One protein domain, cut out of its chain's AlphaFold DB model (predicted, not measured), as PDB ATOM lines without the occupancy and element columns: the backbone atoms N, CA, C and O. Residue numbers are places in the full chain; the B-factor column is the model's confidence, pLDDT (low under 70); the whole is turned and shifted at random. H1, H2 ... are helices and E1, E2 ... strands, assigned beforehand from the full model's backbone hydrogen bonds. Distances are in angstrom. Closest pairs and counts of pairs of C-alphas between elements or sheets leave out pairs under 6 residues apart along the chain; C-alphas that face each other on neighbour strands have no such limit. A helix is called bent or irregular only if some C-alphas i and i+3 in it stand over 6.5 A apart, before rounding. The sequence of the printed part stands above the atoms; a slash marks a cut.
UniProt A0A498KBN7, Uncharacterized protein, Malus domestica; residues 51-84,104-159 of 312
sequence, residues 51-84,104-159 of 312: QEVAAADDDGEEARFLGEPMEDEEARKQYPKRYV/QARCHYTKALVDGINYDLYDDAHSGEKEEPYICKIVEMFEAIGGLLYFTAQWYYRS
ATOM      1  N   GLN A  51      22.062  18.790 -20.893       50.81
ATOM      2  CA  GLN A  51      22.730  19.451 -22.016       50.81
ATOM      3  C   GLN A  51      24.059  20.054 -21.542       50.81
ATOM      4  O   GLN A  51      24.075  20.851 -20.606       50.81
ATOM      5  N   GLU A  52      25.163  19.678 -22.189       46.78
ATOM      6  CA  GLU A  52      26.463  20.319 -21.971       46.78
ATOM      7  C   GLU A  52      26.470  21.711 -22.597       46.78
ATOM      8  O   GLU A  52      26.219  21.860 -23.795       46.78
ATOM      9  N   VAL A  53      26.792  22.722 -21.789       49.16
ATOM     10  CA  VAL A  53      27.129  24.054 -22.290       49.16
ATOM     11  C   VAL A  53      28.634  24.064 -22.550       49.16
ATOM     12  O   VAL A  53      29.438  24.256 -21.639       49.16
ATOM     13  N   ALA A  54      29.030  23.772 -23.790       36.59
ATOM     14  CA  ALA A  54      30.419  23.921 -24.213       36.59
ATOM     15  C   ALA A  54      30.758  25.415 -24.339       36.59
ATOM     16  O   ALA A  54      29.964  26.181 -24.883       36.59
ATOM     17  N   ALA A  55      31.928  25.825 -23.848       34.66
ATOM     18  CA  ALA A  55      32.402  27.198 -24.002       34.66
ATOM     19  C   ALA A  55      32.620  27.519 -25.492       34.66
ATOM     20  O   ALA A  55      33.340  26.789 -26.176       34.66
ATOM     21  N   ALA A  56      31.979  28.585 -25.975       38.62
ATOM     22  CA  ALA A  56      32.094  29.075 -27.346       38.62
ATOM     23  C   ALA A  56      33.197  30.143 -27.479       38.62
ATOM     24  O   ALA A  56      33.606  30.756 -26.494       38.62
ATOM     25  N   ASP A  57      33.687  30.337 -28.703       42.25
ATOM     26  CA  ASP A  57      34.905  31.096 -28.998       42.25
ATOM     27  C   ASP A  57      34.799  32.636 -28.820       42.25
ATOM     28  O   ASP A  57      33.843  33.271 -29.264       42.25
ATOM     29  N   ASP A  58      35.863  33.202 -28.230       48.88
ATOM     30  CA  ASP A  58      36.439  34.575 -28.250       48.88
ATOM     31  C   ASP A  58      35.573  35.850 -28.044       48.88
ATOM     32  O   ASP A  58      36.106  36.819 -27.510       48.88
ATOM     33  N   ASP A  59      34.280  35.901 -28.394       47.59
ATOM     34  CA  ASP A  59      33.494  37.164 -28.418       47.59
ATOM     35  C   ASP A  59      32.137  37.127 -27.657       47.59
ATOM     36  O   ASP A  59      31.376  38.100 -27.690       47.59
ATOM     37  N   GLY A  60      31.794  36.026 -26.975       52.94
ATOM     38  CA  GLY A  60      30.519  35.858 -26.250       52.94
ATOM     39  C   GLY A  60      30.586  36.133 -24.737       52.94
ATOM     40  O   GLY A  60      31.580  35.825 -24.085       52.94
ATOM     41  N   GLU A  61      29.503  36.654 -24.140       60.19
ATOM     42  CA  GLU A  61      29.328  36.664 -22.671       60.19
ATOM     43  C   GLU A  61      29.205  35.213 -22.167       60.19
ATOM     44  O   GLU A  61      28.164  34.579 -22.346       60.19
ATOM     45  N   GLU A  62      30.265  34.686 -21.544       74.00
ATOM     46  CA  GLU A  62      30.318  33.298 -21.062       74.00
ATOM     47  C   GLU A  62      29.129  32.938 -20.153       74.00
ATOM     48  O   GLU A  62      28.825  33.629 -19.172       74.00
ATOM     49  N   ALA A  63      28.495  31.799 -20.449       87.62
ATOM     50  CA  ALA A  63      27.417  31.255 -19.635       87.62
ATOM     51  C   ALA A  63      27.918  30.907 -18.222       87.62
ATOM     52  O   ALA A  63      28.913  30.200 -18.054       87.62
ATOM     53  N   ARG A  64      27.214  31.388 -17.191       92.19
ATOM     54  CA  ARG A  64      27.624  31.251 -15.781       92.19
ATOM     55  C   ARG A  64      26.431  31.184 -14.839       92.19
ATOM     56  O   ARG A  64      25.419  31.841 -15.067       92.19
ATOM     57  N   PHE A  65      26.563  30.457 -13.731       94.38
ATOM     58  CA  PHE A  65      25.584  30.551 -12.646       94.38
ATOM     59  C   PHE A  65      25.739  31.852 -11.856       94.38
ATOM     60  O   PHE A  65      26.826  32.427 -11.771       94.38
ATOM     61  N   LEU A  66      24.625  32.321 -11.295       91.12
ATOM     62  CA  LEU A  66      24.538  33.555 -10.521       91.12
ATOM     63  C   LEU A  66      24.101  33.267  -9.082       91.12
ATOM     64  O   LEU A  66      23.318  32.354  -8.823       91.12
ATOM     65  N   GLY A  67      24.548  34.120  -8.158       90.50
ATOM     66  CA  GLY A  67      24.218  34.021  -6.737       90.50
ATOM     67  C   GLY A  67      25.113  33.055  -5.961       90.50
ATOM     68  O   GLY A  67      26.108  32.537  -6.473       90.50
ATOM     69  N   GLU A  68      24.771  32.855  -4.693       92.12
ATOM     70  CA  GLU A  68      25.437  31.872  -3.839       92.12
ATOM     71  C   GLU A  68      24.933  30.455  -4.176       92.12
ATOM     72  O   GLU A  68      23.760  30.296  -4.534       92.12
ATOM     73  N   PRO A  69      25.789  29.419  -4.095       92.44
ATOM     74  CA  PRO A  69      25.338  28.040  -4.239       92.44
ATOM     75  C   PRO A  69      24.313  27.679  -3.156       92.44
ATOM     76  O   PRO A  69      24.437  28.116  -2.012       92.44
ATOM     77  N   MET A  70      23.340  26.838  -3.506       91.50
ATOM     78  CA  MET A  70      22.371  26.268  -2.564       91.50
ATOM     79  C   MET A  70      23.091  25.537  -1.420       91.50
ATOM     80  O   MET A  70      24.107  24.873  -1.661       91.50
ATOM     81  N   GLU A  71      22.565  25.631  -0.193       94.12
ATOM     82  CA  GLU A  71      23.169  24.961   0.961       94.12
ATOM     83  C   GLU A  71      23.258  23.444   0.732       94.12
ATOM     84  O   GLU A  71      22.328  22.810   0.232       94.12
ATOM     85  N   ASP A  72      24.393  22.843   1.098       90.19
ATOM     86  CA  ASP A  72      24.706  21.440   0.790       90.19
ATOM     87  C   ASP A  72      23.692  20.458   1.411       90.19
ATOM     88  O   ASP A  72      23.404  19.415   0.829       90.19
ATOM     89  N   GLU A  73      23.092  20.794   2.558       90.94
ATOM     90  CA  GLU A  73      22.029  19.991   3.176       90.94
ATOM     91  C   GLU A  73      20.706  20.072   2.390       90.94
ATOM     92  O   GLU A  73      20.106  19.035   2.090       90.94
ATOM     93  N   GLU A  74      20.290  21.272   1.970       92.25
ATOM     94  CA  GLU A  74      19.095  21.475   1.138       92.25
ATOM     95  C   GLU A  74      19.247  20.810  -0.233       92.25
ATOM     96  O   GLU A  74      18.377  20.049  -0.661       92.25
ATOM     97  N   ALA A  75      20.388  21.017  -0.894       92.44
ATOM     98  CA  ALA A  75      20.674  20.446  -2.203       92.44
ATOM     99  C   ALA A  75      20.714  18.907  -2.165       92.44
ATOM    100  O   ALA A  75      20.245  18.251  -3.096       92.44
ATOM    101  N   ARG A  76      21.209  18.307  -1.072       91.81
ATOM    102  CA  ARG A  76      21.169  16.850  -0.857       91.81
ATOM    103  C   ARG A  76      19.778  16.322  -0.537       91.81
ATOM    104  O   ARG A  76      19.488  15.191  -0.923       91.81
ATOM    105  N   LYS A  77      18.927  17.099   0.144       91.75
ATOM    106  CA  LYS A  77      17.516  16.744   0.365       91.75
ATOM    107  C   LYS A  77      16.736  16.783  -0.953       91.75
ATOM    108  O   LYS A  77      15.995  15.846  -1.240       91.75
ATOM    109  N   GLN A  78      16.929  17.833  -1.751       91.25
ATOM    110  CA  GLN A  78      16.190  18.083  -2.991       91.25
ATOM    111  C   GLN A  78      16.664  17.208  -4.162       91.25
ATOM    112  O   GLN A  78      15.844  16.692  -4.920       91.25
ATOM    113  N   TYR A  79      17.976  16.970  -4.279       91.75
ATOM    114  CA  TYR A  79      18.580  16.205  -5.376       91.75
ATOM    115  C   TYR A  79      19.432  15.009  -4.881       91.75
ATOM    116  O   TYR A  79      20.604  14.895  -5.257       91.75
ATOM    117  N   PRO A  80      18.894  14.049  -4.088       91.56
ATOM    118  CA  PRO A  80      19.705  13.008  -3.434       91.56
ATOM    119  C   PRO A  80      20.564  12.170  -4.395       91.56
ATOM    120  O   PRO A  80      21.665  11.738  -4.053       91.56
ATOM    121  N   LYS A  81      20.074  11.959  -5.625       89.88
ATOM    122  CA  LYS A  81      20.747  11.171  -6.670       89.88
ATOM    123  C   LYS A  81      22.039  11.824  -7.193       89.88
ATOM    124  O   LYS A  81      22.920  11.117  -7.680       89.88
ATOM    125  N   ARG A  82      22.179  13.151  -7.074       90.00
ATOM    126  CA  ARG A  82      23.354  13.917  -7.538       90.00
ATOM    127  C   ARG A  82      24.548  13.870  -6.584       90.00
ATOM    128  O   ARG A  82      25.648  14.229  -6.994       90.00
ATOM    129  N   TYR A  83      24.323  13.448  -5.339       88.06
ATOM    130  CA  TYR A  83      25.280  13.524  -4.230       88.06
ATOM    131  C   TYR A  83      25.646  12.147  -3.657       88.06
ATOM    132  O   TYR A  83      25.992  12.012  -2.478       88.06
ATOM    133  N   VAL A  84      25.568  11.093  -4.473       80.56
ATOM    134  CA  VAL A  84      25.873   9.729  -4.031       80.56
ATOM    135  C   VAL A  84      27.383   9.597  -3.851       80.56
ATOM    136  O   VAL A  84      28.135   9.316  -4.786       80.56
ATOM    137  N   GLN A 104      27.208  13.566 -11.312       91.81
ATOM    138  CA  GLN A 104      27.319  13.966  -9.910       91.81
ATOM    139  C   GLN A 104      27.573  15.474  -9.788       91.81
ATOM    140  O   GLN A 104      28.468  16.015 -10.450       91.81
ATOM    141  N   ALA A 105      26.821  16.131  -8.909       93.38
ATOM    142  CA  ALA A 105      26.931  17.563  -8.661       93.38
ATOM    143  C   ALA A 105      28.017  17.875  -7.621       93.38
ATOM    144  O   ALA A 105      28.234  17.136  -6.660       93.38
ATOM    145  N   ARG A 106      28.680  19.015  -7.811       93.00
ATOM    146  CA  ARG A 106      29.496  19.699  -6.807       93.00
ATOM    147  C   ARG A 106      28.614  20.605  -5.950       93.00
ATOM    148  O   ARG A 106      28.705  20.564  -4.728       93.00
ATOM    149  N   CYS A 107      27.754  21.387  -6.596       92.81
ATOM    150  CA  CYS A 107      26.795  22.294  -5.973       92.81
ATOM    151  C   CYS A 107      25.648  22.630  -6.941       92.81
ATOM    152  O   CYS A 107      25.799  22.492  -8.156       92.81
ATOM    153  N   HIS A 108      24.513  23.063  -6.389       96.12
ATOM    154  CA  HIS A 108      23.344  23.519  -7.146       96.12
ATOM    155  C   HIS A 108      23.206  25.041  -7.063       96.12
ATOM    156  O   HIS A 108      23.664  25.663  -6.104       96.12
ATOM    157  N   TYR A 109      22.546  25.622  -8.058       95.56
ATOM    158  CA  TYR A 109      22.271  27.051  -8.168       95.56
ATOM    159  C   TYR A 109      20.785  27.278  -8.455       95.56
ATOM    160  O   TYR A 109      20.060  26.357  -8.826       95.56
ATOM    161  N   THR A 110      20.324  28.514  -8.267       94.00
ATOM    162  CA  THR A 110      18.927  28.907  -8.513       94.00
ATOM    163  C   THR A 110      18.759  29.862  -9.695       94.00
ATOM    164  O   THR A 110      17.625  30.141 -10.083       94.00
ATOM    165  N   LYS A 111      19.873  30.371 -10.244       95.19
ATOM    166  CA  LYS A 111      19.921  31.389 -11.300       95.19
ATOM    167  C   LYS A 111      21.096  31.151 -12.251       95.19
ATOM    168  O   LYS A 111      22.189  30.785 -11.810       95.19
ATOM    169  N   ALA A 112      20.906  31.446 -13.533       95.06
ATOM    170  CA  ALA A 112      21.931  31.394 -14.574       95.06
ATOM    171  C   ALA A 112      21.910  32.652 -15.453       95.06
ATOM    172  O   ALA A 112      20.859  33.255 -15.651       95.06
ATOM    173  N   LEU A 113      23.066  33.016 -16.007       93.75
ATOM    174  CA  LEU A 113      23.222  33.951 -17.118       93.75
ATOM    175  C   LEU A 113      23.652  33.146 -18.349       93.75
ATOM    176  O   LEU A 113      24.665  32.448 -18.289       93.75
ATOM    177  N   VAL A 114      22.910  33.260 -19.448       90.75
ATOM    178  CA  VAL A 114      23.228  32.657 -20.754       90.75
ATOM    179  C   VAL A 114      22.920  33.697 -21.829       90.75
ATOM    180  O   VAL A 114      21.833  34.270 -21.815       90.75
ATOM    181  N   ASP A 115      23.872  33.989 -22.718       87.19
ATOM    182  CA  ASP A 115      23.735  34.971 -23.812       87.19
ATOM    183  C   ASP A 115      23.239  36.365 -23.362       87.19
ATOM    184  O   ASP A 115      22.479  37.047 -24.052       87.19
ATOM    185  N   GLY A 116      23.638  36.794 -22.158       86.38
ATOM    186  CA  GLY A 116      23.199  38.056 -21.551       86.38
ATOM    187  C   GLY A 116      21.782  38.038 -20.947       86.38
ATOM    188  O   GLY A 116      21.330  39.064 -20.438       86.38
ATOM    189  N   ILE A 117      21.087  36.896 -20.967       90.44
ATOM    190  CA  ILE A 117      19.748  36.703 -20.395       90.44
ATOM    191  C   ILE A 117      19.861  35.971 -19.053       90.44
ATOM    192  O   ILE A 117      20.529  34.942 -18.945       90.44
ATOM    193  N   ASN A 118      19.191  36.505 -18.028       93.94
ATOM    194  CA  ASN A 118      19.041  35.833 -16.739       93.94
ATOM    195  C   ASN A 118      17.879  34.836 -16.795       93.94
ATOM    196  O   ASN A 118      16.785  35.210 -17.216       93.94
ATOM    197  N   TYR A 119      18.111  33.628 -16.290       94.88
ATOM    198  CA  TYR A 119      17.109  32.586 -16.081       94.88
ATOM    199  C   TYR A 119      17.082  32.183 -14.607       94.88
ATOM    200  O   TYR A 119      18.140  31.979 -14.005       94.88
ATOM    201  N   ASP A 120      15.888  32.013 -14.054       95.31
ATOM    202  CA  ASP A 120      15.640  31.452 -12.728       95.31
ATOM    203  C   ASP A 120      15.186  29.979 -12.842       95.31
ATOM    204  O   ASP A 120      14.837  29.480 -13.915       95.31
ATOM    205  N   LEU A 121      15.191  29.237 -11.729       93.50
ATOM    206  CA  LEU A 121      14.540  27.922 -11.693       93.50
ATOM    207  C   LEU A 121      13.038  28.047 -11.992       93.50
ATOM    208  O   LEU A 121      12.360  28.937 -11.484       93.50
ATOM    209  N   TYR A 122      12.527  27.079 -12.751       93.12
ATOM    210  CA  TYR A 122      11.152  26.966 -13.247       93.12
ATOM    211  C   TYR A 122      10.740  27.954 -14.348       93.12
ATOM    212  O   TYR A 122       9.588  27.889 -14.786       93.12
ATOM    213  N   ASP A 123      11.668  28.771 -14.857       94.38
ATOM    214  CA  ASP A 123      11.460  29.534 -16.089       94.38
ATOM    215  C   ASP A 123      11.314  28.611 -17.311       94.38
ATOM    216  O   ASP A 123      11.960  27.560 -17.422       94.38
ATOM    217  N   ASP A 124      10.471  29.040 -18.252       92.19
ATOM    218  CA  ASP A 124      10.295  28.411 -19.558       92.19
ATOM    219  C   ASP A 124      11.275  29.025 -20.576       92.19
ATOM    220  O   ASP A 124      11.297  30.236 -20.797       92.19
ATOM    221  N   ALA A 125      12.076  28.181 -21.224       92.25
ATOM    222  CA  ALA A 125      13.164  28.565 -22.117       92.25
ATOM    223  C   ALA A 125      13.100  27.836 -23.471       92.25
ATOM    224  O   ALA A 125      12.469  26.784 -23.622       92.25
ATOM    225  N   HIS A 126      13.804  28.391 -24.461       90.62
ATOM    226  CA  HIS A 126      14.072  27.728 -25.736       90.62
ATOM    227  C   HIS A 126      15.477  27.119 -25.715       90.62
ATOM    228  O   HIS A 126      16.422  27.775 -25.289       90.62
ATOM    229  N   SER A 127      15.623  25.879 -26.187       86.81
ATOM    230  CA  SER A 127      16.901  25.157 -26.215       86.81
ATOM    231  C   SER A 127      17.200  24.573 -27.602       86.81
ATOM    232  O   SER A 127      16.357  23.927 -28.237       86.81
ATOM    233  N   GLY A 128      18.447  24.776 -28.035       81.25
ATOM    234  CA  GLY A 128      19.042  24.194 -29.236       81.25
ATOM    235  C   GLY A 128      19.000  25.096 -30.472       81.25
ATOM    236  O   GLY A 128      18.050  25.836 -30.697       81.25
ATOM    237  N   GLU A 129      20.016  24.965 -31.324       73.00
ATOM    238  CA  GLU A 129      20.244  25.765 -32.544       73.00
ATOM    239  C   GLU A 129      19.359  25.354 -33.744       73.00
ATOM    240  O   GLU A 129      19.724  25.528 -34.907       73.00
ATOM    241  N   LYS A 130      18.209  24.721 -33.492       71.62
ATOM    242  CA  LYS A 130      17.338  24.196 -34.555       71.62
ATOM    243  C   LYS A 130      16.423  25.281 -35.119       71.62
ATOM    244  O   LYS A 130      16.020  26.191 -34.406       71.62
ATOM    245  N   GLU A 131      16.014  25.101 -36.376       73.06
ATOM    246  CA  GLU A 131      14.995  25.931 -37.045       73.06
ATOM    247  C   GLU A 131      13.680  26.003 -36.243       73.06
ATOM    248  O   GLU A 131      13.068  27.062 -36.139       73.06
ATOM    249  N   GLU A 132      13.293  24.897 -35.597       80.81
ATOM    250  CA  GLU A 132      12.306  24.884 -34.513       80.81
ATOM    251  C   GLU A 132      13.022  24.472 -33.209       80.81
ATOM    252  O   GLU A 132      13.269  23.276 -33.012       80.81
ATOM    253  N   PRO A 133      13.396  25.419 -32.323       88.06
ATOM    254  CA  PRO A 133      14.036  25.087 -31.056       88.06
ATOM    255  C   PRO A 133      13.054  24.364 -30.130       88.06
ATOM    256  O   PRO A 133      11.831  24.598 -30.157       88.06
ATOM    257  N   TYR A 134      13.602  23.489 -29.290       89.62
ATOM    258  CA  TYR A 134      12.832  22.810 -28.258       89.62
ATOM    259  C   TYR A 134      12.377  23.817 -27.198       89.62
ATOM    260  O   TYR A 134      13.051  24.815 -26.952       89.62
ATOM    261  N   ILE A 135      11.238  23.545 -26.565       92.50
ATOM    262  CA  ILE A 135      10.715  24.341 -25.450       92.50
ATOM    263  C   ILE A 135      10.851  23.494 -24.187       92.50
ATOM    264  O   ILE A 135      10.480  22.315 -24.186       92.50
ATOM    265  N   CYS A 136      11.362  24.071 -23.107       94.06
ATOM    266  CA  CYS A 136      11.518  23.367 -21.842       94.06
ATOM    267  C   CYS A 136      11.358  24.284 -20.634       94.06
ATOM    268  O   CYS A 136      11.686  25.461 -20.706       94.06
ATOM    269  N   LYS A 137      10.945  23.708 -19.506       94.12
ATOM    270  CA  LYS A 137      11.018  24.336 -18.186       94.12
ATOM    271  C   LYS A 137      12.314  23.937 -17.497       94.12
ATOM    272  O   LYS A 137      12.613  22.743 -17.437       94.12
ATOM    273  N   ILE A 138      13.070  24.888 -16.961       95.19
ATOM    274  CA  ILE A 138      14.307  24.592 -16.226       95.19
ATOM    275  C   ILE A 138      13.939  24.060 -14.833       95.19
ATOM    276  O   ILE A 138      13.226  24.729 -14.095       95.19
ATOM    277  N   VAL A 139      14.397  22.863 -14.458       95.19
ATOM    278  CA  VAL A 139      14.021  22.218 -13.176       95.19
ATOM    279  C   VAL A 139      15.192  21.991 -12.219       95.19
ATOM    280  O   VAL A 139      14.977  21.707 -11.047       95.19
ATOM    281  N   GLU A 140      16.428  22.111 -12.700       94.75
ATOM    282  CA  GLU A 140      17.655  21.902 -11.924       94.75
ATOM    283  C   GLU A 140      18.780  22.695 -12.601       94.75
ATOM    284  O   GLU A 140      18.905  22.646 -13.824       94.75
ATOM    285  N   MET A 141      19.615  23.390 -11.831       95.12
ATOM    286  CA  MET A 141      20.843  24.041 -12.300       95.12
ATOM    287  C   MET A 141      21.977  23.602 -11.373       95.12
ATOM    288  O   MET A 141      21.866  23.758 -10.155       95.12
ATOM    289  N   PHE A 142      23.049  23.025 -11.913       95.62
ATOM    290  CA  PHE A 142      24.134  22.472 -11.106       95.62
ATOM    291  C   PHE A 142      25.490  22.524 -11.805       95.62
ATOM    292  O   PHE A 142      25.614  22.396 -13.020       95.62
ATOM    293  N   GLU A 143      26.540  22.669 -11.007       95.31
ATOM    294  CA  GLU A 143      27.913  22.472 -11.458       95.31
ATOM    295  C   GLU A 143      28.326  21.035 -11.136       95.31
ATOM    296  O   GLU A 143      28.149  20.567 -10.010       95.31
ATOM    297  N   ALA A 144      28.876  20.309 -12.106       94.00
ATOM    298  CA  ALA A 144      29.368  18.952 -11.896       94.00
ATOM    299  C   ALA A 144      30.712  18.933 -11.148       94.00
ATOM    300  O   ALA A 144      31.445  19.919 -11.099       94.00
ATOM    301  N   ILE A 145      31.114  17.763 -10.638       89.88
ATOM    302  CA  ILE A 145      32.433  17.576  -9.993       89.88
ATOM    303  C   ILE A 145      33.608  17.993 -10.911       89.88
ATOM    304  O   ILE A 145      34.657  18.397 -10.413       89.88
ATOM    305  N   GLY A 146      33.435  17.931 -12.236       86.38
ATOM    306  CA  GLY A 146      34.421  18.384 -13.226       86.38
ATOM    307  C   GLY A 146      34.504  19.902 -13.446       86.38
ATOM    308  O   GLY A 146      35.339  20.329 -14.234       86.38
ATOM    309  N   GLY A 147      33.658  20.710 -12.794       87.50
ATOM    310  CA  GLY A 147      33.576  22.164 -13.001       87.50
ATOM    311  C   GLY A 147      32.759  22.601 -14.223       87.50
ATOM    312  O   GLY A 147      32.685  23.789 -14.518       87.50
ATOM    313  N   LEU A 148      32.148  21.654 -14.941       91.00
ATOM    314  CA  LEU A 148      31.234  21.932 -16.049       91.00
ATOM    315  C   LEU A 148      29.847  22.315 -15.525       91.00
ATOM    316  O   LEU A 148      29.376  21.751 -14.530       91.00
ATOM    317  N   LEU A 149      29.198  23.252 -16.213       93.31
ATOM    318  CA  LEU A 149      27.873  23.758 -15.866       93.31
ATOM    319  C   LEU A 149      26.795  22.964 -16.610       93.31
ATOM    320  O   LEU A 149      26.893  22.755 -17.819       93.31
ATOM    321  N   TYR A 150      25.760  22.549 -15.885       93.50
ATOM    322  CA  TYR A 150      24.661  21.747 -16.405       93.50
ATOM    323  C   TYR A 150      23.317  22.248 -15.886       93.50
ATOM    324  O   TYR A 150      23.192  22.730 -14.760       93.50
ATOM    325  N   PHE A 151      22.279  22.045 -16.683       94.44
ATOM    326  CA  PHE A 151      20.903  22.154 -16.224       94.44
ATOM    327  C   PHE A 151      20.115  20.915 -16.644       94.44
ATOM    328  O   PHE A 151      20.451  20.247 -17.628       94.44
ATOM    329  N   THR A 152      19.063  20.614 -15.889       93.19
ATOM    330  CA  THR A 152      18.044  19.640 -16.285       93.19
ATOM    331  C   THR A 152      16.769  20.384 -16.621       93.19
ATOM    332  O   THR A 152      16.388  21.333 -15.931       93.19
ATOM    333  N   ALA A 153      16.085  19.925 -17.665       93.62
ATOM    334  CA  ALA A 153      14.863  20.547 -18.137       93.62
ATOM    335  C   ALA A 153      13.721  19.537 -18.305       93.62
ATOM    336  O   ALA A 153      13.927  18.388 -18.707       93.62
ATOM    337  N   GLN A 154      12.500  19.987 -18.025       93.38
ATOM    338  CA  GLN A 154      11.271  19.291 -18.379       93.38
ATOM    339  C   GLN A 154      10.831  19.751 -19.773       93.38
ATOM    340  O   GLN A 154      10.509  20.918 -19.980       93.38
ATOM    341  N   TRP A 155      10.816  18.832 -20.736       92.75
ATOM    342  CA  TRP A 155      10.487  19.133 -22.130       92.75
ATOM    343  C   TRP A 155       8.985  19.311 -22.366       92.75
ATOM    344  O   TRP A 155       8.178  18.474 -21.953       92.75
ATOM    345  N   TYR A 156       8.627  20.353 -23.115       92.81
ATOM    346  CA  TYR A 156       7.311  20.495 -23.728       92.81
ATOM    347  C   TYR A 156       7.326  19.866 -25.123       92.81
ATOM    348  O   TYR A 156       8.206  20.144 -25.935       92.81
ATOM    349  N   TYR A 157       6.322  19.040 -25.411       90.75
ATOM    350  CA  TYR A 157       6.110  18.473 -26.740       90.75
ATOM    351  C   TYR A 157       5.186  19.394 -27.539       90.75
ATOM    352  O   TYR A 157       4.042  19.620 -27.140       90.75
ATOM    353  N   ARG A 158       5.633  19.872 -28.704       90.00
ATOM    354  CA  ARG A 158       4.710  20.368 -29.733       90.00
ATOM    355  C   ARG A 158       3.902  19.171 -30.248       90.00
ATOM    356  O   ARG A 158       4.359  18.030 -30.202       90.00
ATOM    357  N   SER A 159       2.726  19.407 -30.823       87.94
ATOM    358  CA  SER A 159       1.903  18.340 -31.429       87.94
ATOM    359  C   SER A 159       2.679  17.483 -32.445       87.94
ATOM    360  O   SER A 159       2.506  16.263 -32.479       87.94
TER     361      SER A 159
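This is residues 51 to 84 and 104 to 159 of the 312 residues of an uncharacterized protein of Malus domestica (UniProt A0A498KBN7). Two small sheets stand partly face to face with their strands crossed, a sandwich: one is built on the long, sharply bent strand E6, with E7 along one side of it and E2 and E5 beside different parts of its other side, and the second is the three-strand sheet E1, E3, E4. The short helices H1 and H2 sit by E2, far from the three-strand sheet, and residues 51 to 63 make a long stretch with no named element. The printed part has 90 residues, with named elements in the order E1 H1 H2 E2 E3 E4 E5 E6 E7; it is mixed, helices and strands, and both sheets are antiparallel. It is compact, with a radius of gyration of the C-alphas of 13.7 A, and flat, spanning 41 by 38 by 20 A.

Residues 51 to 52 pair antiparallel with residues 150 to 151 of E7, residues 149 to 156. E1, residues 64 to 66, is the antiparallel neighbour of E3, residues 111 to 114, with N 66 and O 111 within hydrogen-bond range at 2.9 A. H1, residues 72 to 78, lies over E2, residues 105 to 109, at a height over the sheet of 9.7 A; their closest C-alphas, those of Ala 75 and His 108, are 6.4 A apart. H1 runs across the strands, at 80 degrees to E2 on the local plane. In H1 every O i to N i+4 pair is within hydrogen-bond range; H2, residues 80 to 83, is too short for such a pair. H2 only grazes the sheet with its residues 81 to 83. E2 runs on into E3 at 92 degrees. E3 and E4, residues 117 to 120, form a hairpin, with N 119 and O 112 2.8 A apart. E5, residues 124 to 127, E6, residues 134 to 144, and E7 form a meander, each strand the antiparallel neighbour of the one before: N 125 and O 136 are 2.8 A apart, N 154 and O 137 2.8 A. E6 bends by 82 degrees at residue 137. E2 and E5 lie on one side of E6 and E7 on the other side; N 106 and O 143 of E2 and E6 are 2.7 A apart. The facing parts of the two sheets are 8.9 A centre to centre, their strands at 89 degrees.

E1 begins at C-alpha 64 (27.624, 31.251, -15.781). H1 is 9.9 A long, E2 10.6 A, E3 10.1 A, E4 10.2 A and E5 9.9 A. E6 is 23.6 A long, from C-alpha 134 (12.832, 22.810, -28.258). E7, 22.3 A, ends at C-alpha 156 (7.311, 20.495, -23.728).

The two C-alphas farthest apart, those of Glu 73 and Glu 131, are 41.3 A apart. Residues 85 to 103 are not printed; C-alphas 84 and 104 are 7.4 A apart across the cut. Of the links printed whole, E5 to E6 is short and the others are tight. Residues 51 to 61 have pLDDT under 70.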